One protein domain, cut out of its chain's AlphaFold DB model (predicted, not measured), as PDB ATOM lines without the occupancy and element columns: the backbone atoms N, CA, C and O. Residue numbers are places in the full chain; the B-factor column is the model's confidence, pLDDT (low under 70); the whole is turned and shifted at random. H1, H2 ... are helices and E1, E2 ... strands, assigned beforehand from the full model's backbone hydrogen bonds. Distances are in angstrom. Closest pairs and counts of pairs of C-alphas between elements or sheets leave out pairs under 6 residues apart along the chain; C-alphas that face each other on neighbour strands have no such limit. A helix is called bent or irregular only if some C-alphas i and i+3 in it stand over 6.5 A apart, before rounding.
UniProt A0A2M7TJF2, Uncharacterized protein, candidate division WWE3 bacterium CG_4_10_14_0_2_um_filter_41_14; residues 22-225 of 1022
ATOM      1  N   GLU A  22      41.935 134.165 156.676       46.72
ATOM      2  CA  GLU A  22      43.305 134.701 156.627       46.72
ATOM      3  C   GLU A  22      43.878 134.881 155.206       46.72
ATOM      4  O   GLU A  22      44.935 135.488 155.052       46.72
ATOM      5  N   HIS A  23      43.158 134.452 154.159       53.28
ATOM      6  CA  HIS A  23      43.539 134.652 152.753       53.28
ATOM      7  C   HIS A  23      42.350 135.101 151.887       53.28
ATOM      8  O   HIS A  23      41.555 134.284 151.426       53.28
ATOM      9  N   THR A  24      42.250 136.410 151.625       69.38
ATOM     10  CA  THR A  24      41.278 136.983 150.667       69.38
ATOM     11  C   THR A  24      41.757 136.981 149.214       69.38
ATOM     12  O   THR A  24      40.977 137.258 148.298       69.38
ATOM     13  N   VAL A  25      43.043 136.685 148.993       82.31
ATOM     14  CA  VAL A  25      43.686 136.600 147.678       82.31
ATOM     15  C   VAL A  25      44.549 135.341 147.629       82.31
ATOM     16  O   VAL A  25      45.364 135.129 148.524       82.31
ATOM     17  N   TRP A  26      44.380 134.547 146.575       85.44
ATOM     18  CA  TRP A  26      45.100 133.298 146.321       85.44
ATOM     19  C   TRP A  26      45.901 133.398 145.019       85.44
ATOM     20  O   TRP A  26      45.423 133.936 144.014       85.44
ATOM     21  N   THR A  27      47.118 132.866 145.013       86.75
ATOM     22  CA  THR A  27      47.961 132.732 143.817       86.75
ATOM     23  C   THR A  27      47.696 131.415 143.087       86.75
ATOM     24  O   THR A  27      47.267 130.431 143.687       86.75
ATOM     25  N   VAL A  28      48.027 131.353 141.792       84.44
ATOM     26  CA  VAL A  28      47.954 130.101 141.007       84.44
ATOM     27  C   VAL A  28      48.769 128.966 141.642       84.44
ATOM     28  O   VAL A  28      48.356 127.816 141.584       84.44
ATOM     29  N   ALA A  29      49.903 129.270 142.286       84.81
ATOM     30  CA  ALA A  29      50.719 128.257 142.954       84.81
ATOM     31  C   ALA A  29      49.991 127.624 144.153       84.81
ATOM     32  O   ALA A  29      49.953 126.400 144.260       84.81
ATOM     33  N   GLU A  30      49.361 128.442 145.002       87.00
ATOM     34  CA  GLU A  30      48.556 127.966 146.137       87.00
ATOM     35  C   GLU A  30      47.315 127.200 145.649       87.00
ATOM     36  O   GLU A  30      47.006 126.130 146.167       87.00
ATOM     37  N   LEU A  31      46.639 127.680 144.598       88.44
ATOM     38  CA  LEU A  31      45.495 126.977 144.002       88.44
ATOM     39  C   LEU A  31      45.893 125.629 143.382       88.44
ATOM     40  O   LEU A  31      45.146 124.663 143.514       88.44
ATOM     41  N   ASN A  32      47.074 125.526 142.768       88.44
ATOM     42  CA  ASN A  32      47.609 124.261 142.257       88.44
ATOM     43  C   ASN A  32      48.002 123.291 143.383       88.44
ATOM     44  O   ASN A  32      47.903 122.082 143.196       88.44
ATOM     45  N   GLU A  33      48.419 123.786 144.550       89.62
ATOM     46  CA  GLU A  33      48.664 122.942 145.725       89.62
ATOM     47  C   GLU A  33      47.350 122.400 146.314       89.62
ATOM     48  O   GLU A  33      47.255 121.211 146.618       89.62
ATOM     49  N   GLN A  34      46.317 123.244 146.426       88.38
ATOM     50  CA  GLN A  34      45.010 122.844 146.969       88.38
ATOM     51  C   GLN A  34      44.169 122.004 145.991       88.38
ATOM     52  O   GLN A  34      43.431 121.114 146.414       88.38
ATOM     53  N   PHE A  35      44.284 122.263 144.686       91.25
ATOM     54  CA  PHE A  35      43.520 121.613 143.620       91.25
ATOM     55  C   PHE A  35      44.471 121.106 142.516       91.25
ATOM     56  O   PHE A  35      44.499 121.672 141.424       91.25
ATOM     57  N   PRO A  36      45.250 120.030 142.743       87.25
ATOM     58  CA  PRO A  36      46.334 119.611 141.838       87.25
ATOM     59  C   PRO A  36      45.896 119.148 140.441       87.25
ATOM     60  O   PRO A  36      46.732 119.049 139.548       87.25
ATOM     61  N   ASN A  37      44.602 118.881 140.242       88.94
ATOM     62  CA  ASN A  37      44.027 118.482 138.953       88.94
ATOM     63  C   ASN A  37      43.246 119.622 138.267       88.94
ATOM     64  O   ASN A  37      42.501 119.352 137.329       88.94
ATOM     65  N   ASN A  38      43.336 120.865 138.757       89.06
ATOM     66  CA  ASN A  38      42.581 121.983 138.189       89.06
ATOM     67  C   ASN A  38      42.981 122.290 136.731       89.06
ATOM     68  O   ASN A  38      44.082 121.969 136.283       89.06
ATOM     69  N   THR A  39      42.090 122.966 136.008       88.44
ATOM     70  CA  THR A  39      42.283 123.390 134.612       88.44
ATOM     71  C   THR A  39      42.566 124.895 134.473       88.44
ATOM     72  O   THR A  39      42.383 125.472 133.406       88.44
ATOM     73  N   LEU A  40      43.086 125.565 135.514       86.44
ATOM     74  CA  LEU A  40      43.476 126.986 135.426       86.44
ATOM     75  C   LEU A  40      44.556 127.230 134.358       86.44
ATOM     76  O   LEU A  40      44.592 128.299 133.757       86.44
ATOM     77  N   ALA A  41      45.404 126.233 134.085       83.00
ATOM     78  CA  ALA A  41      46.401 126.306 133.020       83.00
ATOM     79  C   ALA A  41      45.778 126.339 131.610       83.00
ATOM     80  O   ALA A  41      46.318 127.025 130.748       83.00
ATOM     81  N   SER A  42      44.641 125.666 131.372       83.69
ATOM     82  CA  SER A  42      43.946 125.784 130.081       83.69
ATOM     83  C   SER A  42      43.229 127.126 129.958       83.69
ATOM     84  O   SER A  42      43.156 127.665 128.867       83.69
ATOM     85  N   ILE A  43      42.783 127.725 131.071       84.88
ATOM     86  CA  ILE A  43      42.310 129.118 131.071       84.88
ATOM     87  C   ILE A  43      43.456 130.090 130.721       84.88
ATOM     88  O   ILE A  43      43.235 131.008 129.941       84.88
ATOM     89  N   GLU A  44      44.683 129.901 131.230       82.06
ATOM     90  CA  GLU A  44      45.853 130.713 130.816       82.06
ATOM     91  C   GLU A  44      46.167 130.556 129.312       82.06
ATOM     92  O   GLU A  44      46.549 131.532 128.665       82.06
ATOM     93  N   GLU A  45      45.971 129.359 128.746       83.50
ATOM     94  CA  GLU A  45      46.136 129.087 127.311       83.50
ATOM     95  C   GLU A  45      45.016 129.716 126.463       83.50
ATOM     96  O   GLU A  45      45.314 130.474 125.539       83.50
ATOM     97  N   ASP A  46      43.744 129.502 126.811       84.62
ATOM     98  CA  ASP A  46      42.583 130.070 126.112       84.62
ATOM     99  C   ASP A  46      42.624 131.610 126.114       84.62
ATOM    100  O   ASP A  46      42.413 132.252 125.084       84.62
ATOM    101  N   LEU A  47      42.980 132.227 127.248       84.19
ATOM    102  CA  LEU A  47      43.120 133.684 127.396       84.19
ATOM    103  C   LEU A  47      44.343 134.275 126.668       84.19
ATOM    104  O   LEU A  47      44.526 135.501 126.663       84.19
ATOM    105  N   SER A  48      45.174 133.433 126.048       82.06
ATOM    106  CA  SER A  48      46.203 133.864 125.098       82.06
ATOM    107  C   SER A  48      45.667 134.053 123.671       82.06
ATOM    108  O   SER A  48      46.356 134.671 122.853       82.06
ATOM    109  N   ASP A  49      44.441 133.593 123.370       83.69
ATOM    110  CA  ASP A  49      43.828 133.792 122.055       83.69
ATOM    111  C   ASP A  49      43.649 135.299 121.751       83.69
ATOM    112  O   ASP A  49      43.164 136.062 122.602       83.69
ATOM    113  N   PRO A  50      43.998 135.757 120.529       82.56
ATOM    114  CA  PRO A  50      43.823 137.142 120.109       82.56
ATOM    115  C   PRO A  50      42.437 137.752 120.368       82.56
ATOM    116  O   PRO A  50      42.364 138.974 120.537       82.56
ATOM    117  N   GLN A  51      41.359 136.964 120.438       85.00
ATOM    118  CA  GLN A  51      40.008 137.458 120.720       85.00
ATOM    119  C   GLN A  51      39.860 138.134 122.093       85.00
ATOM    120  O   GLN A  51      39.045 139.046 122.225       85.00
ATOM    121  N   PHE A  52      40.676 137.760 123.087       86.94
ATOM    122  CA  PHE A  52      40.645 138.354 124.432       86.94
ATOM    123  C   PHE A  52      41.526 139.609 124.570       86.94
ATOM    124  O   PHE A  52      41.380 140.362 125.534       86.94
ATOM    125  N   THR A  53      42.372 139.912 123.576       84.50
ATOM    126  CA  THR A  53      43.222 141.126 123.528       84.50
ATOM    127  C   THR A  53      42.502 142.446 123.874       84.50
ATOM    128  O   THR A  53      43.110 143.278 124.557       84.50
ATOM    129  N   PRO A  54      41.235 142.689 123.464       88.56
ATOM    130  CA  PRO A  54      40.519 143.917 123.816       88.56
ATOM    131  C   PRO A  54      40.357 144.111 125.333       88.56
ATOM    132  O   PRO A  54      40.387 145.240 125.816       88.56
ATOM    133  N   LEU A  55      40.247 143.025 126.105       89.12
ATOM    134  CA  LEU A  55      40.123 143.089 127.565       89.12
ATOM    135  C   LEU A  55      41.418 143.601 128.212       89.12
ATOM    136  O   LEU A  55      41.381 144.461 129.091       89.12
ATOM    137  N   TRP A  56      42.576 143.148 127.727       85.94
ATOM    138  CA  TRP A  56      43.883 143.600 128.222       85.94
ATOM    139  C   TRP A  56      44.117 145.079 127.889       85.94
ATOM    140  O   TRP A  56      44.592 145.850 128.726       85.94
ATOM    141  N   GLY A  57      43.667 145.526 126.713       86.81
ATOM    142  CA  GLY A  57      43.743 146.932 126.324       86.81
ATOM    143  C   GLY A  57      42.856 147.879 127.151       86.81
ATOM    144  O   GLY A  57      43.208 149.055 127.271       86.81
ATOM    145  N   LEU A  58      41.763 147.406 127.770       90.12
ATOM    146  CA  LEU A  58      40.990 148.200 128.744       90.12
ATOM    147  C   LEU A  58      41.833 148.533 129.983       90.12
ATOM    148  O   LEU A  58      41.824 149.673 130.455       90.12
ATOM    149  N   ARG A  59      42.605 147.561 130.484       84.81
ATOM    150  CA  ARG A  59      43.529 147.756 131.610       84.81
ATOM    151  C   ARG A  59      44.621 148.764 131.260       84.81
ATOM    152  O   ARG A  59      44.807 149.733 131.991       84.81
ATOM    153  N   GLU A  60      45.299 148.577 130.128       84.38
ATOM    154  CA  GLU A  60      46.401 149.453 129.702       84.38
ATOM    155  C   GLU A  60      45.964 150.896 129.412       84.38
ATOM    156  O   GLU A  60      46.679 151.836 129.760       84.38
ATOM    157  N   ARG A  61      44.816 151.089 128.744       88.25
ATOM    158  CA  ARG A  61      44.407 152.411 128.231       88.25
ATOM    159  C   ARG A  61      43.450 153.169 129.140       88.25
ATOM    160  O   ARG A  61      43.472 154.396 129.121       88.25
ATOM    161  N   LEU A  62      42.606 152.465 129.895       90.81
ATOM    162  CA  LEU A  62      41.571 153.063 130.748       90.81
ATOM    163  C   LEU A  62      41.787 152.790 132.247       90.81
ATOM    164  O   LEU A  62      41.004 153.268 133.065       90.81
ATOM    165  N   GLY A  63      42.832 152.043 132.624       89.62
ATOM    166  CA  GLY A  63      43.111 151.709 134.023       89.62
ATOM    167  C   GLY A  63      42.058 150.790 134.647       89.62
ATOM    168  O   GLY A  63      41.798 150.895 135.846       89.62
ATOM    169  N   ALA A  64      41.422 149.947 133.829       92.69
ATOM    170  CA  ALA A  64      40.421 148.984 134.268       92.69
ATOM    171  C   ALA A  64      41.051 147.777 134.983       92.69
ATOM    172  O   ALA A  64      42.131 147.324 134.596       92.69
ATOM    173  N   ASN A  65      40.343 147.185 135.946       92.62
ATOM    174  CA  ASN A  65      40.621 145.809 136.364       92.62
ATOM    175  C   ASN A  65      39.674 144.863 135.622       92.62
ATOM    176  O   ASN A  65      38.501 145.184 135.420       92.62
ATOM    177  N   VAL A  66      40.186 143.691 135.252       92.75
ATOM    178  CA  VAL A  66      39.445 142.645 134.542       92.75
ATOM    179  C   VAL A  66      39.442 141.388 135.402       92.75
ATOM    180  O   VAL A  66      40.497 140.932 135.854       92.75
ATOM    181  N   TYR A  67      38.252 140.841 135.620       92.81
ATOM    182  CA  TYR A  67      38.012 139.659 136.432       92.81
ATOM    183  C   TYR A  67      37.257 138.619 135.615       92.81
ATOM    184  O   TYR A  67      36.194 138.925 135.083       92.81
ATOM    185  N   LEU A  68      37.742 137.382 135.575       91.81
ATOM    186  CA  LEU A  68      36.931 136.240 135.152       91.81
ATOM    187  C   LEU A  68      36.137 135.755 136.376       91.81
ATOM    188  O   LEU A  68      36.726 135.594 137.447       91.81
ATOM    189  N   THR A  69      34.816 135.575 136.288       88.94
ATOM    190  CA  THR A  69      33.987 135.333 137.492       88.94
ATOM    191  C   THR A  69      32.966 134.214 137.329       88.94
ATOM    192  O   THR A  69      32.527 133.905 136.231       88.94
ATOM    193  N   GLY A  70      32.507 133.644 138.446       79.50
ATOM    194  CA  GLY A  70      31.334 132.766 138.443       79.50
ATOM    195  C   GLY A  70      31.630 131.304 138.110       79.50
ATOM    196  O   GLY A  70      32.499 130.687 138.725       79.50
ATOM    197  N   GLY A  71      30.825 130.726 137.212       84.94
ATOM    198  CA  GLY A  71      30.784 129.279 136.974       84.94
ATOM    199  C   GLY A  71      32.115 128.709 136.494       84.94
ATOM    200  O   GLY A  71      32.549 127.681 137.009       84.94
ATOM    201  N   ILE A  72      32.779 129.424 135.587       88.38
ATOM    202  CA  ILE A  72      34.067 129.056 134.996       88.38
ATOM    203  C   ILE A  72      35.192 128.896 136.030       88.38
ATOM    204  O   ILE A  72      35.909 127.900 136.002       88.38
ATOM    205  N   VAL A  73      35.309 129.810 137.001       90.31
ATOM    206  CA  VAL A  73      36.367 129.756 138.033       90.31
ATOM    207  C   VAL A  73      36.186 128.531 138.935       90.31
ATOM    208  O   VAL A  73      37.136 127.796 139.197       90.31
ATOM    209  N   ARG A  74      34.945 128.281 139.367       92.19
ATOM    210  CA  ARG A  74      34.563 127.093 140.141       92.19
ATOM    211  C   ARG A  74      34.853 125.808 139.371       92.19
ATOM    212  O   ARG A  74      35.396 124.860 139.927       92.19
ATOM    213  N   ASP A  75      34.450 125.769 138.107       91.62
ATOM    214  CA  ASP A  75      34.525 124.568 137.281       91.62
ATOM    215  C   ASP A  75      35.971 124.214 136.946       91.62
ATOM    216  O   ASP A  75      36.337 123.045 137.064       91.62
ATOM    217  N   ALA A  76      36.824 125.212 136.703       90.25
ATOM    218  CA  ALA A  76      38.248 124.984 136.510       90.25
ATOM    219  C   ALA A  76      38.939 124.406 137.756       90.25
ATOM    220  O   ALA A  76      39.704 123.445 137.653       90.25
ATOM    221  N   LEU A  77      38.623 124.923 138.951       90.94
ATOM    222  CA  LEU A  77      39.112 124.370 140.225       90.94
ATOM    223  C   LEU A  77      38.615 122.933 140.478       90.94
ATOM    224  O   LEU A  77      39.319 122.134 141.091       90.94
ATOM    225  N   LEU A  78      37.433 122.584 139.958       89.75
ATOM    226  CA  LEU A  78      36.850 121.239 140.009       89.75
ATOM    227  C   LEU A  78      37.296 120.312 138.858       89.75
ATOM    228  O   LEU A  78      36.711 119.239 138.702       89.75
ATOM    229  N   ALA A  79      38.316 120.692 138.077       87.94
ATOM    230  CA  ALA A  79      38.822 119.939 136.921       87.94
ATOM    231  C   ALA A  79      37.777 119.709 135.806       87.94
ATOM    232  O   ALA A  79      37.804 118.699 135.101       87.94
ATOM    233  N   GLN A  80      36.826 120.633 135.659       85.62
ATOM    234  CA  GLN A  80      35.796 120.618 134.620       85.62
ATOM    235  C   GLN A  80      36.155 121.618 133.516       85.62
ATOM    236  O   GLN A  80      36.816 122.628 133.761       85.62
ATOM    237  N   ALA A  81      35.725 121.331 132.287       76.00
ATOM    238  CA  ALA A  81      35.937 122.241 131.169       76.00
ATOM    239  C   ALA A  81      35.124 123.542 131.359       76.00
ATOM    240  O   ALA A  81      33.964 123.464 131.791       76.00
ATOM    241  N   PRO A  82      35.696 124.718 131.029       72.06
ATOM    242  CA  PRO A  82      34.930 125.955 130.922       72.06
ATOM    243  C   PRO A  82      33.829 125.811 129.859       72.06
ATOM    244  O   PRO A  82      33.953 125.014 128.928       72.06
ATOM    245  N   LYS A  83      32.737 126.567 130.011       72.25
ATOM    246  CA  LYS A  83      31.634 126.616 129.034       72.25
ATOM    247  C   LYS A  83      31.490 128.011 128.447       72.25
ATOM    248  O   LYS A  83      31.524 128.176 127.238       72.25
ATOM    249  N   ASP A  84      31.367 128.977 129.345       79.62
ATOM    250  CA  ASP A  84      31.073 130.381 129.118       79.62
ATOM    251  C   ASP A  84      32.176 131.263 129.738       79.62
ATOM    252  O   ASP A  84      32.662 131.010 130.845       79.62
ATOM    253  N   TYR A  85      32.589 132.307 129.013       85.12
ATOM    254  CA  TYR A  85      33.640 133.243 129.432       85.12
ATOM    255  C   TYR A  85      33.034 134.546 129.990       85.12
ATOM    256  O   TYR A  85      32.971 135.568 129.308       85.12
ATOM    257  N   ASP A  86      32.600 134.486 131.256       89.19
ATOM    258  CA  ASP A  86      31.982 135.589 132.012       89.19
ATOM    259  C   ASP A  86      33.022 136.562 132.615       89.19
ATOM    260  O   ASP A  86      33.642 136.276 133.655       89.19
ATOM    261  N   PHE A  87      33.156 137.761 132.041       93.12
ATOM    262  CA  PHE A  87      34.020 138.816 132.584       93.12
ATOM    263  C   PHE A  87      33.257 139.880 133.376       93.12
ATOM    264  O   PHE A  87      32.190 140.342 132.978       93.12
ATOM    265  N   ILE A  88      33.864 140.349 134.469       93.81
ATOM    266  CA  ILE A  88      33.517 141.608 135.134       93.81
ATOM    267  C   ILE A  88      34.659 142.604 134.956       93.81
ATOM    268  O   ILE A  88      35.821 142.280 135.200       93.81
ATOM    269  N   VAL A  89      34.324 143.837 134.572       94.50
ATOM    270  CA  VAL A  89      35.289 144.928 134.379       94.50
ATOM    271  C   VAL A  89      34.893 146.135 135.223       94.50
ATOM    272  O   VAL A  89      33.759 146.601 135.136       94.50
ATOM    273  N   ASN A  90      35.829 146.673 136.012       94.56
ATOM    274  CA  ASN A  90      35.618 147.911 136.768       94.56
ATOM    275  C   ASN A  90      36.725 148.950 136.530       94.56
ATOM    276  O   ASN A  90      37.854 148.620 136.170       94.56
ATOM    277  N   PHE A  91      36.390 150.220 136.753       94.75
ATOM    278  CA  PHE A  91      37.224 151.390 136.482       94.75
ATOM    279  C   PHE A  91      37.375 152.221 137.767       94.75
ATOM    280  O   PHE A  91      36.757 153.280 137.892       94.75
ATOM    281  N   PRO A  92      38.194 151.775 138.739       89.62
ATOM    282  CA  PRO A  92      38.262 152.385 140.076       89.62
ATOM    283  C   PRO A  92      38.791 153.831 140.080       89.62
ATOM    284  O   PRO A  92      38.665 154.533 141.077       89.62
ATOM    285  N   ASN A  93      39.404 154.273 138.977       91.50
ATOM    286  CA  ASN A  93      39.967 155.616 138.817       91.50
ATOM    287  C   ASN A  93      39.029 156.594 138.078       91.50
ATOM    288  O   ASN A  93      39.396 157.756 137.893       91.50
ATOM    289  N   MET A  94      37.855 156.144 137.619       92.69
ATOM    290  CA  MET A  94      36.869 157.001 136.951       92.69
ATOM    291  C   MET A  94      35.967 157.704 137.979       92.69
ATOM    292  O   MET A  94      35.690 157.135 139.033       92.69
ATOM    293  N   PRO A  95      35.496 158.935 137.701       90.69
ATOM    294  CA  PRO A  95      34.752 159.734 138.678       90.69
ATOM    295  C   PRO A  95      33.331 159.220 138.950       90.69
ATOM    296  O   PRO A  95      32.796 159.465 140.029       90.69
ATOM    297  N   ASP A  96      32.716 158.550 137.972       92.50
ATOM    298  CA  ASP A  96      31.341 158.063 138.021       92.50
ATOM    299  C   ASP A  96      31.087 156.985 136.945       92.50
ATOM    300  O   ASP A  96      31.862 156.830 135.991       92.50
ATOM    301  N   HIS A  97      29.980 156.249 137.092       91.31
ATOM    302  CA  HIS A  97      29.574 155.183 136.172       91.31
ATOM    303  C   HIS A  97      29.372 155.658 134.724       91.31
ATOM    304  O   HIS A  97      29.740 154.924 133.808       91.31
ATOM    305  N   GLN A  98      28.813 156.852 134.495       90.56
ATOM    306  CA  GLN A  98      28.516 157.341 133.145       90.56
ATOM    307  C   GLN A  98      29.816 157.633 132.389       90.56
ATOM    308  O   GLN A  98      29.997 157.152 131.273       90.56
ATOM    309  N   THR A  99      30.757 158.328 133.032       92.56
ATOM    310  CA  THR A  99      32.100 158.589 132.499       92.56
ATOM    311  C   THR A  99      32.841 157.280 132.193       92.56
ATOM    312  O   THR A  99      33.445 157.143 131.127       92.56
ATOM    313  N   ALA A 100      32.761 156.287 133.086       93.44
ATOM    314  CA  ALA A 100      33.361 154.968 132.868       93.44
ATOM    315  C   ALA A 100      32.703 154.197 131.703       93.44
ATOM    316  O   ALA A 100      33.410 153.643 130.860       93.44
ATOM    317  N   ARG A 101      31.363 154.205 131.618       92.00
ATOM    318  CA  ARG A 101      30.584 153.581 130.534       92.00
ATOM    319  C   ARG A 101      30.923 154.205 129.183       92.00
ATOM    320  O   ARG A 101      31.221 153.478 128.243       92.00
ATOM    321  N   GLU A 102      30.944 155.532 129.089       91.56
ATOM    322  CA  GLU A 102      31.317 156.235 127.858       91.56
ATOM    323  C   GLU A 102      32.767 155.942 127.447       91.56
ATOM    324  O   GLU A 102      33.030 155.706 126.269       91.56
ATOM    325  N   ALA A 103      33.714 155.905 128.389       92.88
ATOM    326  CA  ALA A 103      35.104 155.555 128.093       92.88
ATOM    327  C   ALA A 103      35.247 154.110 127.570       92.88
ATOM    328  O   ALA A 103      35.957 153.883 126.589       92.88
ATOM    329  N   PHE A 104      34.544 153.153 128.184       94.62
ATOM    330  CA  PHE A 104      34.483 151.754 127.750       94.62
ATOM    331  C   PHE A 104      33.871 151.614 126.348       94.62
ATOM    332  O   PHE A 104      34.479 151.014 125.464       94.62
ATOM    333  N   GLU A 105      32.706 152.216 126.105       93.06
ATOM    334  CA  GLU A 105      32.021 152.140 124.810       93.06
ATOM    335  C   GLU A 105      32.868 152.766 123.684       93.06
ATOM    336  O   GLU A 105      33.049 152.146 122.635       93.06
ATOM    337  N   ASN A 106      33.475 153.935 123.929       92.38
ATOM    338  CA  ASN A 106      34.375 154.603 122.978       92.38
ATOM    339  C   ASN A 106      35.676 153.819 122.709       92.38
ATOM    340  O   ASN A 106      36.286 153.996 121.654       92.38
ATOM    341  N   TYR A 107      36.125 152.969 123.640       94.44
ATOM    342  CA  TYR A 107      37.269 152.078 123.413       94.44
ATOM    343  C   TYR A 107      36.928 150.963 122.413       94.44
ATOM    344  O   TYR A 107      37.765 150.623 121.573       94.44
ATOM    345  N   PHE A 108      35.707 150.418 122.471       93.25
ATOM    346  CA  PHE A 108      35.268 149.364 121.551       93.25
ATOM    347  C   PHE A 108      34.905 149.881 120.158       93.25
ATOM    348  O   PHE A 108      35.131 149.163 119.182       93.25
ATOM    349  N   GLY A 109      34.407 151.115 120.035       92.31
ATOM    350  CA  GLY A 109      34.163 151.733 118.734       92.31
ATOM    351  C   GLY A 109      33.180 152.895 118.774       92.31
ATOM    352  O   GLY A 109      33.113 153.655 119.736       92.31
ATOM    353  N   THR A 110      32.404 153.033 117.702       88.75
ATOM    354  CA  THR A 110      31.342 154.040 117.574       88.75
ATOM    355  C   THR A 110      29.972 153.377 117.573       88.75
ATOM    356  O   THR A 110      29.815 152.294 117.010       88.75
ATOM    357  N   ALA A 111      28.968 154.032 118.160       86.06
ATOM    358  CA  ALA A 111      27.586 153.562 118.101       86.06
ATOM    359  C   ALA A 111      27.095 153.443 116.643       86.06
ATOM    360  O   ALA A 111      27.345 154.334 115.827       86.06
ATOM    361  N   ASP A 112      26.393 152.354 116.322       83.25
ATOM    362  CA  ASP A 112      25.778 152.152 115.007       83.25
ATOM    363  C   ASP A 112      24.637 153.159 114.799       83.25
ATOM    364  O   ASP A 112      23.694 153.225 115.584       83.25
ATOM    365  N   ALA A 113      24.691 153.923 113.708       71.56
ATOM    366  CA  ALA A 113      23.658 154.896 113.355       71.56
ATOM    367  C   ALA A 113      22.278 154.261 113.085       71.56
ATOM    368  O   ALA A 113      21.274 154.975 113.091       71.56
ATOM    369  N   ASN A 114      22.217 152.944 112.855       69.69
ATOM    370  CA  ASN A 114      20.981 152.191 112.639       69.69
ATOM    371  C   ASN A 114      20.450 151.493 113.904       69.69
ATOM    372  O   ASN A 114      19.459 150.766 113.815       69.69
ATOM    373  N   SER A 115      21.075 151.689 115.075       67.25
ATOM    374  CA  SER A 115      20.605 151.078 116.324       67.25
ATOM    375  C   SER A 115      19.180 151.528 116.666       67.25
ATOM    376  O   SER A 115      18.913 152.724 116.814       67.25
ATOM    377  N   THR A 116      18.267 150.572 116.817       57.59
ATOM    378  CA  THR A 116      16.891 150.815 117.264       57.59
ATOM    379  C   THR A 116      16.838 151.083 118.769       57.59
ATOM    380  O   THR A 116      17.737 150.720 119.529       57.59
ATOM    381  N   GLN A 117      15.763 151.734 119.221       46.84
ATOM    382  CA  GLN A 117      15.558 152.059 120.632       46.84
ATOM    383  C   GLN A 117      15.439 150.772 121.472       46.84
ATOM    384  O   GLN A 117      14.393 150.126 121.473       46.84
ATOM    385  N   GLY A 118      16.524 150.410 122.163       54.22
ATOM    386  CA  GLY A 118      16.659 149.181 122.959       54.22
ATOM    387  C   GLY A 118      17.859 148.302 122.575       54.22
ATOM    388  O   GLY A 118      18.335 147.546 123.414       54.22
ATOM    389  N   GLU A 119      18.407 148.435 121.361       65.25
ATOM    390  CA  GLU A 119      19.573 147.662 120.896       65.25
ATOM    391  C   GLU A 119      20.805 148.558 120.723       65.25
ATOM    392  O   GLU A 119      21.199 148.896 119.603       65.25
ATOM    393  N   ARG A 120      21.451 148.954 121.827       80.25
ATOM    394  CA  ARG A 120      22.672 149.772 121.745       80.25
ATOM    395  C   ARG A 120      23.841 148.922 121.228       80.25
ATOM    396  O   ARG A 120      24.413 148.119 121.963       80.25
ATOM    397  N   LYS A 121      24.170 149.112 119.949       88.88
ATOM    398  CA  LYS A 121      25.246 148.428 119.218       88.88
ATOM    399  C   LYS A 121      26.406 149.386 118.972       88.88
ATOM    400  O   LYS A 121      26.193 150.523 118.557       88.88
ATOM    401  N   ILE A 122      27.622 148.922 119.226       90.44
ATOM    402  CA  ILE A 122      28.873 149.656 119.032       90.44
ATOM    403  C   ILE A 122      29.746 148.821 118.102       90.44
ATOM    404  O   ILE A 122      29.982 147.642 118.358       90.44
ATOM    405  N   VAL A 123      30.209 149.425 117.012       89.75
ATOM    406  CA  VAL A 123      31.009 148.757 115.980       89.75
ATOM    407  C   VAL A 123      32.384 149.409 115.932       89.75
ATOM    408  O   VAL A 123      32.496 150.639 115.896       89.75
ATOM    409  N   GLY A 124      33.439 148.597 115.920       91.19
ATOM    410  CA  GLY A 124      34.806 149.102 115.872       91.19
ATOM    411  C   GLY A 124      35.859 148.026 115.598       91.19
ATOM    412  O   GLY A 124      35.537 146.939 115.116       91.19
ATOM    413  N   PRO A 125      37.146 148.321 115.861       87.69
ATOM    414  CA  PRO A 125      38.266 147.482 115.425       87.69
ATOM    415  C   PRO A 125      38.336 146.121 116.130       87.69
ATOM    416  O   PRO A 125      39.016 145.222 115.642       87.69
ATOM    417  N   PHE A 126      37.649 145.970 117.263       89.44
ATOM    418  CA  PHE A 126      37.610 144.740 118.058       89.44
ATOM    419  C   PHE A 126      36.368 143.878 117.788       89.44
ATOM    420  O   PHE A 126      36.186 142.865 118.456       89.44
ATOM    421  N   GLY A 127      35.534 144.257 116.812       90.44
ATOM    422  CA  GLY A 127      34.297 143.561 116.463       90.44
ATOM    423  C   GLY A 127      33.048 144.383 116.784       90.44
ATOM    424  O   GLY A 127      33.072 145.617 116.744       90.44
ATOM    425  N   THR A 128      31.948 143.689 117.079       91.12
ATOM    426  CA  THR A 128      30.668 144.312 117.451       91.12
ATOM    427  C   THR A 128      30.389 144.080 118.929       91.12
ATOM    428  O   THR A 128      30.383 142.941 119.384       91.12
ATOM    429  N   LEU A 129      30.124 145.149 119.674       92.19
ATOM    430  CA  LEU A 129      29.723 145.106 121.075       92.19
ATOM    431  C   LEU A 129      28.228 145.449 121.184       92.19
ATOM    432  O   LEU A 129      27.789 146.491 120.691       92.19
ATOM    433  N   VAL A 130      27.437 144.581 121.816       90.56
ATOM    434  CA  VAL A 130      25.972 144.702 121.911       90.56
ATOM    435  C   VAL A 130      25.539 144.741 123.372       90.56
ATOM    436  O   VAL A 130      25.822 143.814 124.124       90.56
ATOM    437  N   LEU A 131      24.822 145.787 123.781       88.25
ATOM    438  CA  LEU A 131      24.286 145.906 125.138       88.25
ATOM    439  C   LEU A 131      23.090 144.963 125.354       88.25
ATOM    440  O   LEU A 131      22.016 145.172 124.792       88.25
ATOM    441  N   ALA A 132      23.266 143.948 126.199       79.25
ATOM    442  CA  ALA A 132      22.268 142.936 126.545       79.25
ATOM    443  C   ALA A 132      21.471 143.317 127.812       79.25
ATOM    444  O   ALA A 132      21.382 142.554 128.773       79.25
ATOM    445  N   GLY A 133      20.861 144.507 127.783       69.25
ATOM    446  CA  GLY A 133      20.006 145.050 128.845       69.25
ATOM    447  C   GLY A 133      20.688 146.144 129.669       69.25
ATOM    448  O   GLY A 133      21.670 145.885 130.363       69.25
ATOM    449  N   GLU A 134      20.146 147.367 129.611       67.38
ATOM    450  CA  GLU A 134      20.768 148.552 130.225       67.38
ATOM    451  C   GLU A 134      20.932 148.428 131.745       67.38
ATOM    452  O   GLU A 134      22.034 148.633 132.241       67.38
ATOM    453  N   ASP A 135      19.882 148.021 132.466       66.50
ATOM    454  CA  ASP A 135      19.891 147.923 133.938       66.50
ATOM    455  C   ASP A 135      20.874 146.857 134.464       66.50
ATOM    456  O   ASP A 135      21.374 146.931 135.589       66.50
ATOM    457  N   TYR A 136      21.172 145.845 133.640       69.81
ATOM    458  CA  TYR A 136      22.072 144.747 133.995       69.81
ATOM    459  C   TYR A 136      23.549 145.086 133.768       69.81
ATOM    460  O   TYR A 136      24.400 144.415 134.358       69.81
ATOM    461  N   GLY A 137      23.851 146.077 132.920       80.12
ATOM    462  CA  GLY A 137      25.216 146.478 132.570       80.12
ATOM    463  C   GLY A 137      26.038 145.396 131.861       80.12
ATOM    464  O   GLY A 137      27.249 145.352 132.059       80.12
ATOM    465  N   VAL A 138      25.399 144.506 131.087       89.50
ATOM    466  CA  VAL A 138      26.055 143.385 130.382       89.50
ATOM    467  C   VAL A 138      26.182 143.686 128.893       89.50
ATOM    468  O   VAL A 138      25.188 143.958 128.224       89.50
ATOM    469  N   TYR A 139      27.391 143.580 128.355       91.69
ATOM    470  CA  TYR A 139      27.691 143.730 126.935       91.69
ATOM    471  C   TYR A 139      28.202 142.411 126.360       91.69
ATOM    472  O   TYR A 139      29.072 141.782 126.949       91.69
ATOM    473  N   ARG A 140      27.716 142.032 125.179       92.38
ATOM    474  CA  ARG A 140      28.227 140.892 124.411       92.38
ATOM    475  C   ARG A 140      29.193 141.374 123.349       92.38
ATOM    476  O   ARG A 140      28.804 142.183 122.503       92.38
ATOM    477  N   LEU A 141      30.425 140.886 123.378       91.62
ATOM    478  CA  LEU A 141      31.415 141.129 122.338       91.62
ATOM    479  C   LEU A 141      31.393 139.978 121.326       91.62
ATOM    480  O   LEU A 141      31.540 138.815 121.692       91.62
ATOM    481  N   PHE A 142      31.254 140.335 120.053       90.94
ATOM    482  CA  PHE A 142      31.367 139.454 118.892       90.94
ATOM    483  C   PHE A 142      32.676 139.796 118.156       90.94
ATOM    484  O   PHE A 142      32.707 140.797 117.424       90.94
ATOM    485  N   PRO A 143      33.772 139.041 118.377       89.12
ATOM    486  CA  PRO A 143      35.066 139.296 117.744       89.12
ATOM    487  C   PRO A 143      35.009 139.164 116.210       89.12
ATOM    488  O   PRO A 143      34.235 138.366 115.687       89.12
ATOM    489  N   PRO A 144      35.863 139.873 115.448       84.50
ATOM    490  CA  PRO A 144      35.837 139.833 113.982       84.50
ATOM    491  C   PRO A 144      36.305 138.494 113.386       84.50
ATOM    492  O   PRO A 144      36.041 138.232 112.217       84.50
ATOM    493  N   ASN A 145      36.998 137.666 114.176       79.62
ATOM    494  CA  ASN A 145      37.521 136.353 113.780       79.62
ATOM    495  C   ASN A 145      36.746 135.183 114.423       79.62
ATOM    496  O   ASN A 145      37.235 134.055 114.410       79.62
ATOM    497  N   MET A 146      35.579 135.465 115.012       77.75
ATOM    498  CA  MET A 146      34.694 134.477 115.631       77.75
ATOM    499  C   MET A 146      34.275 133.422 114.598       77.75
ATOM    500  O   MET A 146      33.834 133.766 113.496       77.75
ATOM    501  N   LYS A 147      34.451 132.142 114.927       70.38
ATOM    502  CA  LYS A 147      34.106 131.010 114.060       70.38
ATOM    503  C   LYS A 147      32.631 130.658 114.211       70.38
ATOM    504  O   LYS A 147      31.970 130.993 115.192       70.38
ATOM    505  N   GLU A 148      32.116 129.941 113.222       59.97
ATOM    506  CA  GLU A 148      30.772 129.377 113.274       59.97
ATOM    507  C   GLU A 148      30.702 128.314 114.385       59.97
ATOM    508  O   GLU A 148      31.371 127.285 114.307       59.97
ATOM    509  N   GLY A 149      29.931 128.603 115.439       64.69
ATOM    510  CA  GLY A 149      29.809 127.771 116.641       64.69
ATOM    511  C   GLY A 149      30.491 128.319 117.903       64.69
ATOM    512  O   GLY A 149      30.225 127.792 118.980       64.69
ATOM    513  N   ASP A 150      31.308 129.374 117.809       71.56
ATOM    514  CA  ASP A 150      31.856 130.053 118.994       71.56
ATOM    515  C   ASP A 150      30.734 130.796 119.764       71.56
ATOM    516  O   ASP A 150      29.769 131.278 119.163       71.56
ATOM    517  N   GLU A 151      30.861 130.946 121.089       80.88
ATOM    518  CA  GLU A 151      29.974 131.807 121.893       80.88
ATOM    519  C   GLU A 151      30.542 133.238 122.028       80.88
ATOM    520  O   GLU A 151      31.763 133.422 122.050       80.88
ATOM    521  N   PRO A 152      29.691 134.283 122.100       87.00
ATOM    522  CA  PRO A 152      30.152 135.653 122.321       87.00
ATOM    523  C   PRO A 152      30.720 135.831 123.735       87.00
ATOM    524  O   PRO A 152      30.311 135.158 124.678       87.00
ATOM    525  N   ILE A 153      31.631 136.792 123.897       88.75
ATOM    526  CA  ILE A 153      32.254 137.083 125.193       88.75
ATOM    527  C   ILE A 153      31.347 138.045 125.974       88.75
ATOM    528  O   ILE A 153      31.160 139.190 125.551       88.75
ATOM    529  N   ASP A 154      30.812 137.606 127.116       91.25
ATOM    530  CA  ASP A 154      29.967 138.435 127.985       91.25
ATOM    531  C   ASP A 154      30.842 139.263 128.954       91.25
ATOM    532  O   ASP A 154      31.651 138.751 129.730       91.25
ATOM    533  N   ILE A 155      30.685 140.589 128.889       92.88
ATOM    534  CA  ILE A 155      31.424 141.591 129.665       92.88
ATOM    535  C   ILE A 155      30.421 142.398 130.490       92.88
ATOM    536  O   ILE A 155      29.668 143.216 129.956       92.88
ATOM    537  N   ALA A 156      30.416 142.197 131.802       93.25
ATOM    538  CA  ALA A 156      29.534 142.888 132.732       93.25
ATOM    539  C   ALA A 156      30.264 143.975 133.535       93.25
ATOM    540  O   ALA A 156      31.438 143.845 133.894       93.25
ATOM    541  N   PHE A 157      29.542 145.030 133.900       93.69
ATOM    542  CA  PHE A 157      29.946 145.887 135.013       93.69
ATOM    543  C   PHE A 157      29.500 145.272 136.352       93.69
ATOM    544  O   PHE A 157      28.450 144.621 136.406       93.69
ATOM    545  N   PRO A 158      30.253 145.481 137.449       92.06
ATOM    546  CA  PRO A 158      29.795 145.099 138.777       92.06
ATOM    547  C   PRO A 158      28.495 145.841 139.106       92.06
ATOM    548  O   PRO A 158      28.284 146.979 138.676       92.06
ATOM    549  N   ARG A 159      27.598 145.203 139.861       88.50
ATOM    550  CA  ARG A 159      26.290 145.795 140.178       88.50
ATOM    551  C   ARG A 159      25.866 145.571 141.618       88.50
ATOM    552  O   ARG A 159      26.210 144.562 142.234       88.50
ATOM    553  N   ARG A 160      25.041 146.489 142.121       84.06
ATOM    554  CA  ARG A 160      24.282 146.308 143.364       84.06
ATOM    555  C   ARG A 160      22.873 145.816 143.036       84.06
ATOM    556  O   ARG A 160      22.284 146.199 142.027       84.06
ATOM    557  N   GLU A 161      22.344 144.963 143.906       79.69
ATOM    558  CA  GLU A 161      20.966 144.469 143.854       79.69
ATOM    559  C   GLU A 161      20.296 144.811 145.187       79.69
ATOM    560  O   GLU A 161      20.775 144.400 146.246       79.69
ATOM    561  N   ALA A 162      19.199 145.567 145.143       69.56
ATOM    562  CA  ALA A 162      18.424 145.937 146.323       69.56
ATOM    563  C   ALA A 162      16.977 145.445 146.174       69.56
ATOM    564  O   ALA A 162      16.365 145.685 145.133       69.56
ATOM    565  N   PRO A 163      16.384 144.770 147.177       64.75
ATOM    566  CA  PRO A 163      14.974 144.408 147.112       64.75
ATOM    567  C   PRO A 163      14.121 145.681 147.088       64.75
ATOM    568  O   PRO A 163      14.272 146.559 147.939       64.75
ATOM    569  N   THR A 164      13.206 145.766 146.125       64.38
ATOM    570  CA  THR A 164      12.222 146.854 146.029       64.38
ATOM    571  C   THR A 164      11.323 146.898 147.270       64.38
ATOM    572  O   THR A 164      11.124 145.887 147.948       64.38
ATOM    573  N   GLU A 165      10.701 148.048 147.553       53.25
ATOM    574  CA  GLU A 165       9.791 148.202 148.707       53.25
ATOM    575  C   GLU A 165       8.581 147.244 148.682       53.25
ATOM    576  O   GLU A 165       7.959 146.997 149.715       53.25
ATOM    577  N   GLN A 166       8.253 146.688 147.509       51.44
ATOM    578  CA  GLN A 166       7.187 145.702 147.300       51.44
ATOM    579  C   GLN A 166       7.724 144.273 147.107       51.44
ATOM    580  O   GLN A 166       7.016 143.409 146.590       51.44
ATOM    581  N   SER A 167       8.979 144.008 147.488       56.75
ATOM    582  CA  SER A 167       9.591 142.707 147.242       56.75
ATOM    583  C   SER A 167       8.920 141.589 148.033       56.75
ATOM    584  O   SER A 167       8.802 141.629 149.259       56.75
ATOM    585  N   HIS A 168       8.507 140.554 147.306       57.31
ATOM    586  CA  HIS A 168       7.996 139.307 147.869       57.31
ATOM    587  C   HIS A 168       9.025 138.169 147.748       57.31
ATOM    588  O   HIS A 168       8.743 137.037 148.141       57.31
ATOM    589  N   GLY A 169      10.218 138.477 147.230       56.97
ATOM    590  CA  GLY A 169      11.330 137.559 147.004       56.97
ATOM    591  C   GLY A 169      11.272 136.802 145.672       56.97
ATOM    592  O   GLY A 169      11.720 135.650 145.591       56.97
ATOM    593  N   GLY A 170      10.656 137.411 144.651       52.91
ATOM    594  CA  GLY A 170      10.658 136.951 143.261       52.91
ATOM    595  C   GLY A 170      11.724 137.648 142.407       52.91
ATOM    596  O   GLY A 170      12.232 138.709 142.753       52.91
ATOM    597  N   ALA A 171      12.062 137.077 141.248       51.84
ATOM    598  CA  ALA A 171      13.241 137.522 140.493       51.84
ATOM    599  C   ALA A 171      13.153 138.921 139.851       51.84
ATOM    600  O   ALA A 171      14.186 139.473 139.488       51.84
ATOM    601  N   LYS A 172      11.941 139.482 139.729       52.22
ATOM    602  CA  LYS A 172      11.672 140.844 139.228       52.22
ATOM    603  C   LYS A 172      11.439 141.861 140.356       52.22
ATOM    604  O   LYS A 172      10.915 142.938 140.105       52.22
ATOM    605  N   ASP A 173      11.775 141.501 141.592       58.84
ATOM    606  CA  ASP A 173      11.447 142.289 142.785       58.84
ATOM    607  C   ASP A 173      12.637 143.122 143.285       58.84
ATOM    608  O   ASP A 173      12.632 143.583 144.429       58.84
ATOM    609  N   PHE A 174      13.665 143.288 142.454       63.69
ATOM    610  CA  PHE A 174      14.926 143.931 142.797       63.69
ATOM    611  C   PHE A 174      15.200 145.093 141.857       63.69
ATOM    612  O   PHE A 174      15.052 144.961 140.644       63.69
ATOM    613  N   ASP A 175      15.615 146.205 142.449       66.88
ATOM    614  CA  ASP A 175      16.246 147.302 141.737       66.88
ATOM    615  C   ASP A 175      17.701 146.892 141.475       66.88
ATOM    616  O   ASP A 175      18.420 146.482 142.399       66.88
ATOM    617  N   MET A 176      18.095 146.899 140.204       78.56
ATOM    618  CA  MET A 176      19.417 146.474 139.750       78.56
ATOM    619  C   MET A 176      20.130 147.686 139.182       78.56
ATOM    620  O   MET A 176      19.668 148.281 138.213       78.56
ATOM    621  N   GLN A 177      21.260 148.042 139.787       81.12
ATOM    622  CA  GLN A 177      22.052 149.180 139.347       81.12
ATOM    623  C   GLN A 177      23.482 148.720 139.087       81.12
ATOM    624  O   GLN A 177      24.244 148.453 140.025       81.12
ATOM    625  N   SER A 178      23.845 148.618 137.806       86.25
ATOM    626  CA  SER A 178      25.242 148.484 137.400       86.25
ATOM    627  C   SER A 178      26.013 149.763 137.709       86.25
ATOM    628  O   SER A 178      25.534 150.864 137.437       86.25
ATOM    629  N   ASP A 179      27.220 149.613 138.241       89.44
ATOM    630  CA  ASP A 179      28.137 150.713 138.505       89.44
ATOM    631  C   ASP A 179      29.555 150.269 138.138       89.44
ATOM    632  O   ASP A 179      30.213 149.497 138.833       89.44
ATOM    633  N   ALA A 180      30.032 150.791 137.012       91.31
ATOM    634  CA  ALA A 180      31.350 150.485 136.471       91.31
ATOM    635  C   ALA A 180      32.516 150.971 137.362       91.31
ATOM    636  O   ALA A 180      33.657 150.590 137.110       91.31
ATOM    637  N   THR A 181      32.268 151.789 138.391       91.81
ATOM    638  CA  THR A 181      33.287 152.233 139.367       91.81
ATOM    639  C   THR A 181      33.346 151.360 140.627       91.81
ATOM    640  O   THR A 181      34.295 151.460 141.404       91.81
ATOM    641  N   LEU A 182      32.366 150.470 140.811       91.38
ATOM    642  CA  LEU A 182      32.199 149.629 141.995       91.38
ATOM    643  C   LEU A 182      33.307 148.571 142.133       91.38
ATOM    644  O   LEU A 182      33.792 148.028 141.144       91.38
ATOM    645  N   GLU A 183      33.685 148.221 143.361       90.56
ATOM    646  CA  GLU A 183      34.569 147.079 143.636       90.56
ATOM    647  C   GLU A 183      33.902 145.741 143.264       90.56
ATOM    648  O   GLU A 183      32.743 145.493 143.601       90.56
ATOM    649  N   VAL A 184      34.658 144.818 142.652       90.50
ATOM    650  CA  VAL A 184      34.163 143.461 142.330       90.50
ATOM    651  C   VAL A 184      33.695 142.700 143.576       90.50
ATOM    652  O   VAL A 184      32.792 141.875 143.499       90.50
ATOM    653  N   THR A 185      34.261 143.001 144.746       89.25
ATOM    654  CA  THR A 185      33.919 142.363 146.023       89.25
ATOM    655  C   THR A 185      32.465 142.621 146.437       89.25
ATOM    656  O   THR A 185      31.824 141.723 146.984       89.25
ATOM    657  N   GLU A 186      31.899 143.785 146.096       88.50
ATOM    658  CA  GLU A 186      30.474 144.076 146.297       88.50
ATOM    659  C   GLU A 186      29.576 143.261 145.346       88.50
ATOM    660  O   GLU A 186      28.498 142.820 145.747       88.50
ATOM    661  N   ASP A 187      30.039 142.987 144.120       89.75
ATOM    662  CA  ASP A 187      29.334 142.115 143.171       89.75
ATOM    663  C   ASP A 187      29.356 140.645 143.607       89.75
ATOM    664  O   ASP A 187      28.344 139.948 143.526       89.75
ATOM    665  N   LEU A 188      30.488 140.166 144.129       90.62
ATOM    666  CA  LEU A 188      30.584 138.813 144.682       90.62
ATOM    667  C   LEU A 188      29.665 138.648 145.901       90.62
ATOM    668  O   LEU A 188      28.992 137.625 146.030       90.62
ATOM    669  N   ALA A 189      29.558 139.676 146.748       88.44
ATOM    670  CA  ALA A 189      28.745 139.641 147.960       88.44
ATOM    671  C   ALA A 189      27.239 139.423 147.702       88.44
ATOM    672  O   ALA A 189      26.566 138.852 148.563       88.44
ATOM    673  N   ARG A 190      26.689 139.840 146.550       85.06
ATOM    674  CA  ARG A 190      25.262 139.646 146.184       85.06
ATOM    675  C   ARG A 190      24.942 138.286 145.538       85.06
ATOM    676  O   ARG A 190      23.767 137.986 145.303       85.06
ATOM    677  N   ARG A 191      25.952 137.467 145.218       88.50
ATOM    678  CA  ARG A 191      25.766 136.179 144.521       88.50
ATOM    679  C   ARG A 191      25.072 135.136 145.404       88.50
ATOM    680  O   ARG A 191      24.799 135.357 146.580       88.50
ATOM    681  N   ASP A 192      24.682 134.020 144.791       90.19
ATOM    682  CA  ASP A 192      23.875 132.992 145.450       90.19
ATOM    683  C   ASP A 192      24.688 132.126 146.420       90.19
ATOM    684  O   ASP A 192      24.316 132.021 147.590       90.19
ATOM    685  N   PHE A 193      25.797 131.554 145.949       94.69
ATOM    686  CA  PHE A 193      26.632 130.626 146.713       94.69
ATOM    687  C   PHE A 193      28.098 131.050 146.725       94.69
ATOM    688  O   PHE A 193      28.598 131.592 145.739       94.69
ATOM    689  N   THR A 194      28.785 130.762 147.828       94.81
ATOM    690  CA  THR A 194      30.208 131.071 148.060       94.81
ATOM    691  C   THR A 194      31.097 130.547 146.932       94.81
ATOM    692  O   THR A 194      31.868 131.299 146.341       94.81
ATOM    693  N   VAL A 195      30.884 129.295 146.525       93.25
ATOM    694  CA  VAL A 195      31.597 128.629 145.420       93.25
ATOM    695  C   VAL A 195      31.356 129.264 144.037       93.25
ATOM    696  O   VAL A 195      32.119 129.014 143.115       93.25
ATOM    697  N   ASN A 196      30.310 130.087 143.871       92.12
ATOM    698  CA  ASN A 196      30.020 130.859 142.647       92.12
ATOM    699  C   ASN A 196      30.463 132.333 142.756       92.12
ATOM    700  O   ASN A 196      30.302 133.115 141.811       92.12
ATOM    701  N   ALA A 197      30.960 132.729 143.926       93.19
ATOM    702  CA  ALA A 197      31.338 134.085 144.295       93.19
ATOM    703  C   ALA A 197      32.866 134.230 144.373       93.19
ATOM    704  O   ALA A 197      33.406 134.900 145.251       93.19
ATOM    705  N   LEU A 198      33.540 133.614 143.400       92.81
ATOM    706  CA  LEU A 198      34.973 133.702 143.155       92.81
ATOM    707  C   LEU A 198      35.232 134.593 141.929       92.81
ATOM    708  O   LEU A 198      34.496 134.521 140.936       92.81
ATOM    709  N   ALA A 199      36.289 135.405 141.991       93.19
ATOM    710  CA  ALA A 199      36.772 136.212 140.871       93.19
ATOM    711  C   ALA A 199      38.272 135.998 140.663       93.19
ATOM    712  O   ALA A 199      39.062 136.216 141.577       93.19
ATOM    713  N   LEU A 200      38.673 135.623 139.454       91.50
ATOM    714  CA  LEU A 200      40.067 135.525 139.047       91.50
ATOM    715  C   LEU A 200      40.487 136.870 138.435       91.50
ATOM    716  O   LEU A 200      40.110 137.189 137.309       91.50
ATOM    717  N   GLU A 201      41.215 137.688 139.195       90.12
ATOM    718  CA  GLU A 201      41.799 138.941 138.714       90.12
ATOM    719  C   GLU A 201      42.948 138.645 137.758       90.12
ATOM    720  O   GLU A 201      43.856 137.875 138.081       90.12
ATOM    721  N   ILE A 202      42.912 139.287 136.592       83.38
ATOM    722  CA  ILE A 202      43.891 139.071 135.534       83.38
ATOM    723  C   ILE A 202      44.832 140.270 135.493       83.38
ATOM    724  O   ILE A 202      44.431 141.429 135.320       83.38
ATOM    725  N   SER A 203      46.114 139.989 135.690       75.31
ATOM    726  CA  SER A 203      47.185 140.976 135.676       75.31
ATOM    727  C   SER A 203      48.274 140.597 134.685       75.31
ATOM    728  O   SER A 203      48.331 139.461 134.230       75.31
ATOM    729  N   GLN A 204      49.128 141.554 134.332       68.69
ATOM    730  CA  GLN A 204      50.318 141.304 133.526       68.69
ATOM    731  C   GLN A 204      51.563 141.765 134.272       68.69
ATOM    732  O   GLN A 204      51.562 142.828 134.903       68.69
ATOM    733  N   THR A 205      52.630 140.975 134.170       68.44
ATOM    734  CA  THR A 205      53.974 141.405 134.559       68.44
ATOM    735  C   THR A 205      54.517 142.436 133.558       68.44
ATOM    736  O   THR A 205      54.023 142.514 132.429       68.44
ATOM    737  N   PRO A 206      55.561 143.212 133.910       59.84
ATOM    738  CA  PRO A 206      56.245 144.107 132.968       59.84
ATOM    739  C   PRO A 206      56.768 143.416 131.696       59.84
ATOM    740  O   PRO A 206      56.949 144.063 130.670       59.84
ATOM    741  N   GLU A 207      56.996 142.103 131.752       65.00
ATOM    742  CA  GLU A 207      57.426 141.246 130.643       65.00
ATOM    743  C   GLU A 207      56.256 140.744 129.769       65.00
ATOM    744  O   GLU A 207      56.465 139.948 128.857       65.00
ATOM    745  N   GLY A 208      55.023 141.187 130.044       62.78
ATOM    746  CA  GLY A 208      53.813 140.855 129.284       62.78
ATOM    747  C   GLY A 208      53.150 139.526 129.657       62.78
ATOM    748  O   GLY A 208      52.076 139.227 129.129       62.78
ATOM    749  N   LYS A 209      53.732 138.739 130.576       66.62
ATOM    750  CA  LYS A 209      53.138 137.471 131.020       66.62
ATOM    751  C   LYS A 209      51.883 137.736 131.860       66.62
ATOM    752  O   LYS A 209      51.931 138.548 132.781       66.62
ATOM    753  N   GLN A 210      50.792 137.022 131.579       68.25
ATOM    754  CA  GLN A 210      49.600 137.024 132.429       68.25
ATOM    755  C   GLN A 210      49.892 136.370 133.797       68.25
ATOM    756  O   GLN A 210      50.640 135.396 133.897       68.25
ATOM    757  N   VAL A 211      49.321 136.934 134.862       74.69
ATOM    758  CA  VAL A 211      49.384 136.437 136.243       74.69
ATOM    759  C   VAL A 211      48.004 136.576 136.865       74.69
ATOM    760  O   VAL A 211      47.421 137.665 136.876       74.69
ATOM    761  N   PHE A 212      47.503 135.469 137.401       81.69
ATOM    762  CA  PHE A 212      46.161 135.373 137.955       81.69
ATOM    763  C   PHE A 212      46.182 135.423 139.484       81.69
ATOM    764  O   PHE A 212      46.975 134.736 140.135       81.69
ATOM    765  N   HIS A 213      45.273 136.215 140.049       87.56
ATOM    766  CA  HIS A 213      45.058 136.334 141.489       87.56
ATOM    767  C   HIS A 213      43.578 136.118 141.799       87.56
ATOM    768  O   HIS A 213      42.730 136.920 141.418       87.56
ATOM    769  N   LEU A 214      43.243 135.027 142.481       89.81
ATOM    770  CA  LEU A 214      41.856 134.727 142.820       89.81
ATOM    771  C   LEU A 214      41.450 135.485 144.084       89.81
ATOM    772  O   LEU A 214      42.018 135.273 145.152       89.81
ATOM    773  N   LYS A 215      40.454 136.363 143.959       90.31
ATOM    774  CA  LYS A 215      39.797 137.052 145.070       90.31
ATOM    775  C   LYS A 215      38.657 136.179 145.591       90.31
ATOM    776  O   LYS A 215      37.686 135.924 144.878       90.31
ATOM    777  N   ASP A 216      38.762 135.786 146.856       91.56
ATOM    778  CA  ASP A 216      37.710 135.110 147.618       91.56
ATOM    779  C   ASP A 216      37.456 135.909 148.897       91.56
ATOM    780  O   ASP A 216      38.305 135.989 149.777       91.56
ATOM    781  N   HIS A 217      36.299 136.561 148.978       88.19
ATOM    782  CA  HIS A 217      35.915 137.372 150.142       88.19
ATOM    783  C   HIS A 217      34.818 136.703 150.981       88.19
ATOM    784  O   HIS A 217      34.278 137.325 151.897       88.19
ATOM    785  N   VAL A 218      34.452 135.459 150.650       89.81
ATOM    786  CA  VAL A 218      33.253 134.790 151.182       89.81
ATOM    787  C   VAL A 218      33.496 133.340 151.620       89.81
ATOM    788  O   VAL A 218      32.580 132.730 152.162       89.81
ATOM    789  N   GLY A 219      34.704 132.802 151.424       91.31
ATOM    790  CA  GLY A 219      35.091 131.440 151.813       91.31
ATOM    791  C   GLY A 219      34.787 130.372 150.757       91.31
ATOM    792  O   GLY A 219      34.718 129.191 151.088       91.31
ATOM    793  N   GLY A 220      34.599 130.764 149.493       93.00
ATOM    794  CA  GLY A 220      34.274 129.842 148.403       93.00
ATOM    795  C   GLY A 220      35.351 128.789 148.119       93.00
ATOM    796  O   GLY A 220      35.003 127.678 147.722       93.00
ATOM    797  N   ILE A 221      36.633 129.087 148.366       92.88
ATOM    798  CA  ILE A 221      37.721 128.100 148.268       92.88
ATOM    799  C   ILE A 221      37.602 127.041 149.370       92.88
ATOM    800  O   ILE A 221      37.668 125.848 149.073       92.88
ATOM    801  N   THR A 222      37.354 127.459 150.613       92.88
ATOM    802  CA  THR A 222      37.170 126.549 151.756       92.88
ATOM    803  C   THR A 222      35.950 125.648 151.565       92.88
ATOM    804  O   THR A 222      36.029 124.438 151.781       92.88
ATOM    805  N   ASP A 223      34.832 126.205 151.097       94.25
ATOM    806  CA  ASP A 223      33.626 125.424 150.806       94.25
ATOM    807  C   ASP A 223      33.863 124.426 149.652       94.25
ATOM    808  O   ASP A 223      33.448 123.269 149.751       94.25
ATOM    809  N   LEU A 224      34.615 124.803 148.606       92.88
ATOM    810  CA  LEU A 224      35.023 123.877 147.537       92.88
ATOM    811  C   LEU A 224      35.936 122.745 148.032       92.88
ATOM    812  O   LEU A 224      35.734 121.597 147.633       92.88
ATOM    813  N   GLN A 225      36.899 123.033 148.914       91.38
ATOM    814  CA  GLN A 225      37.758 122.013 149.539       91.38
ATOM    815  C   GLN A 225      36.930 121.005 150.353       91.38
ATOM    816  O   GLN A 225      37.144 119.795 150.249       91.38
TER     817      GLN A 225
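Overview. This is residues 22 to 225 of the 1022 residues of an uncharacterized protein of candidate division WWE3 bacterium CG_4_10_14_0_2_um_filter_41_14 (UniProt A0A2M7TJF2). A long, strongly twisted sheet of nine strands runs through the whole domain and curls round the helices H3 and H5, while H1, H2 and H4 gather at the end of the sheet made by E1, E11 and E10. The hairpin E8 and E9 sticks out as an arm, with H6 at its foot. The printed part has 204 residues, with seven named helices and eleven named strands in the order E1 H1 H2 H3 E2 H4 E3 H5 E4 E5 E6 E7 E8 E9 H6 E10 E11 H7. The large sheet is mixed, in the order E1, E11, E10, E2, E3, E7, E6, E5, E4; the hairpin is antiparallel, and the class is mixed, helices and strands. The whole is compact, with a radius of gyration of the C-alphas of 17.3 A and spans of 52, 47 and 36 A.

Arrangement. Start at inner strands E3, residues 86 to 90, and E7, residues 153 to 156: they are parallel, at 40 degrees, with N 87 and O 154 2.9 A apart. From E7 look to E6, residues 138 to 142, E5, residues 127 to 131, and edge strand E4, residues 121 to 124. E4 E5 E6 E7 form a meander, each strand the antiparallel neighbour of the one before; N 155 and O 139, N 140 and O 130, and N 129 and O 122 are each 2.8 A apart. On the other side of E3 is E2, residues 65 to 69, antiparallel, with N 67 and O 88 2.9 A apart. Next come E10, residues 198 to 204, with N 200 and O 68 2.8 A apart, and E11, residues 210 to 216, in a hairpin with E10, with N 201 and O 213 2.8 A apart. Edge strand E1, residues 25 to 27, is antiparallel to E11, with N 26 and O 214 2.9 A apart. H1, residues 28 to 34, H3, residues 50 to 62, H4, residues 71 to 77, and H5, residues 97 to 108, are on one face of this sheet, making two layers. H5 touches H3 with residues 103 to 108 alone, at a steep tilt of 44 degrees, opposite ways; the closest C-alphas, of Leu 62 and Ala 103, are 7.4 A apart. H2, residues 40 to 46, only grazes the sheet and only just touches H4, with 3 pairs of C-alphas within 8 A; the closest are Leu 40 and Ala 76, 5.7 A. H6, residues 184 to 189, has a height over the sheet of 8.3 A and runs along the strands, at 7 degrees to E10 on the local plane. H7, residues 220 to 225, only grazes the sheet and is near H4. E7 runs on into E8, residues 159 to 163, at 60 degrees; E8 and E9, residues 174 to 178, form a hairpin, with N 175 and O 162 2.8 A apart. The closest C-alphas of E8 and H6, of Arg 159 and Asp 187, are 5.6 A apart. Every O i to N i+4 pair is within hydrogen-bond range in H1, H2, H4, H5, H6 and H7, and 5 of 9 are in H3.

Along the chain. Find C-alpha 25 at (43.686, 136.600, 147.678), where E1 begins. H3 measures 19.3 A and is irregular, with C-alphas 51 and 54 7.2 A apart; H5 measures 16.7 A. E10 runs 19.6 A from C-alpha 198 at (34.973, 133.702, 143.155), and E11 runs 19.4 A. H7 ends at C-alpha 225, (37.758, 122.013, 149.539).

Size, cuts and confidence. The two C-alphas farthest apart, those of Gln 166 and Glu 207, are 53.1 A apart. The printed part has no cut. The link from H5 to E4, 12 residues, is long; in it residues 110 to 111 pair with residues 122 to 123 of E4, antiparallel. The mean pLDDT of the printed part is 83.3; look for values under 70 at residues 22 to 24, 114 to 119, 133 to 136, 148 to 149, 162 to 175 and 204 to 210.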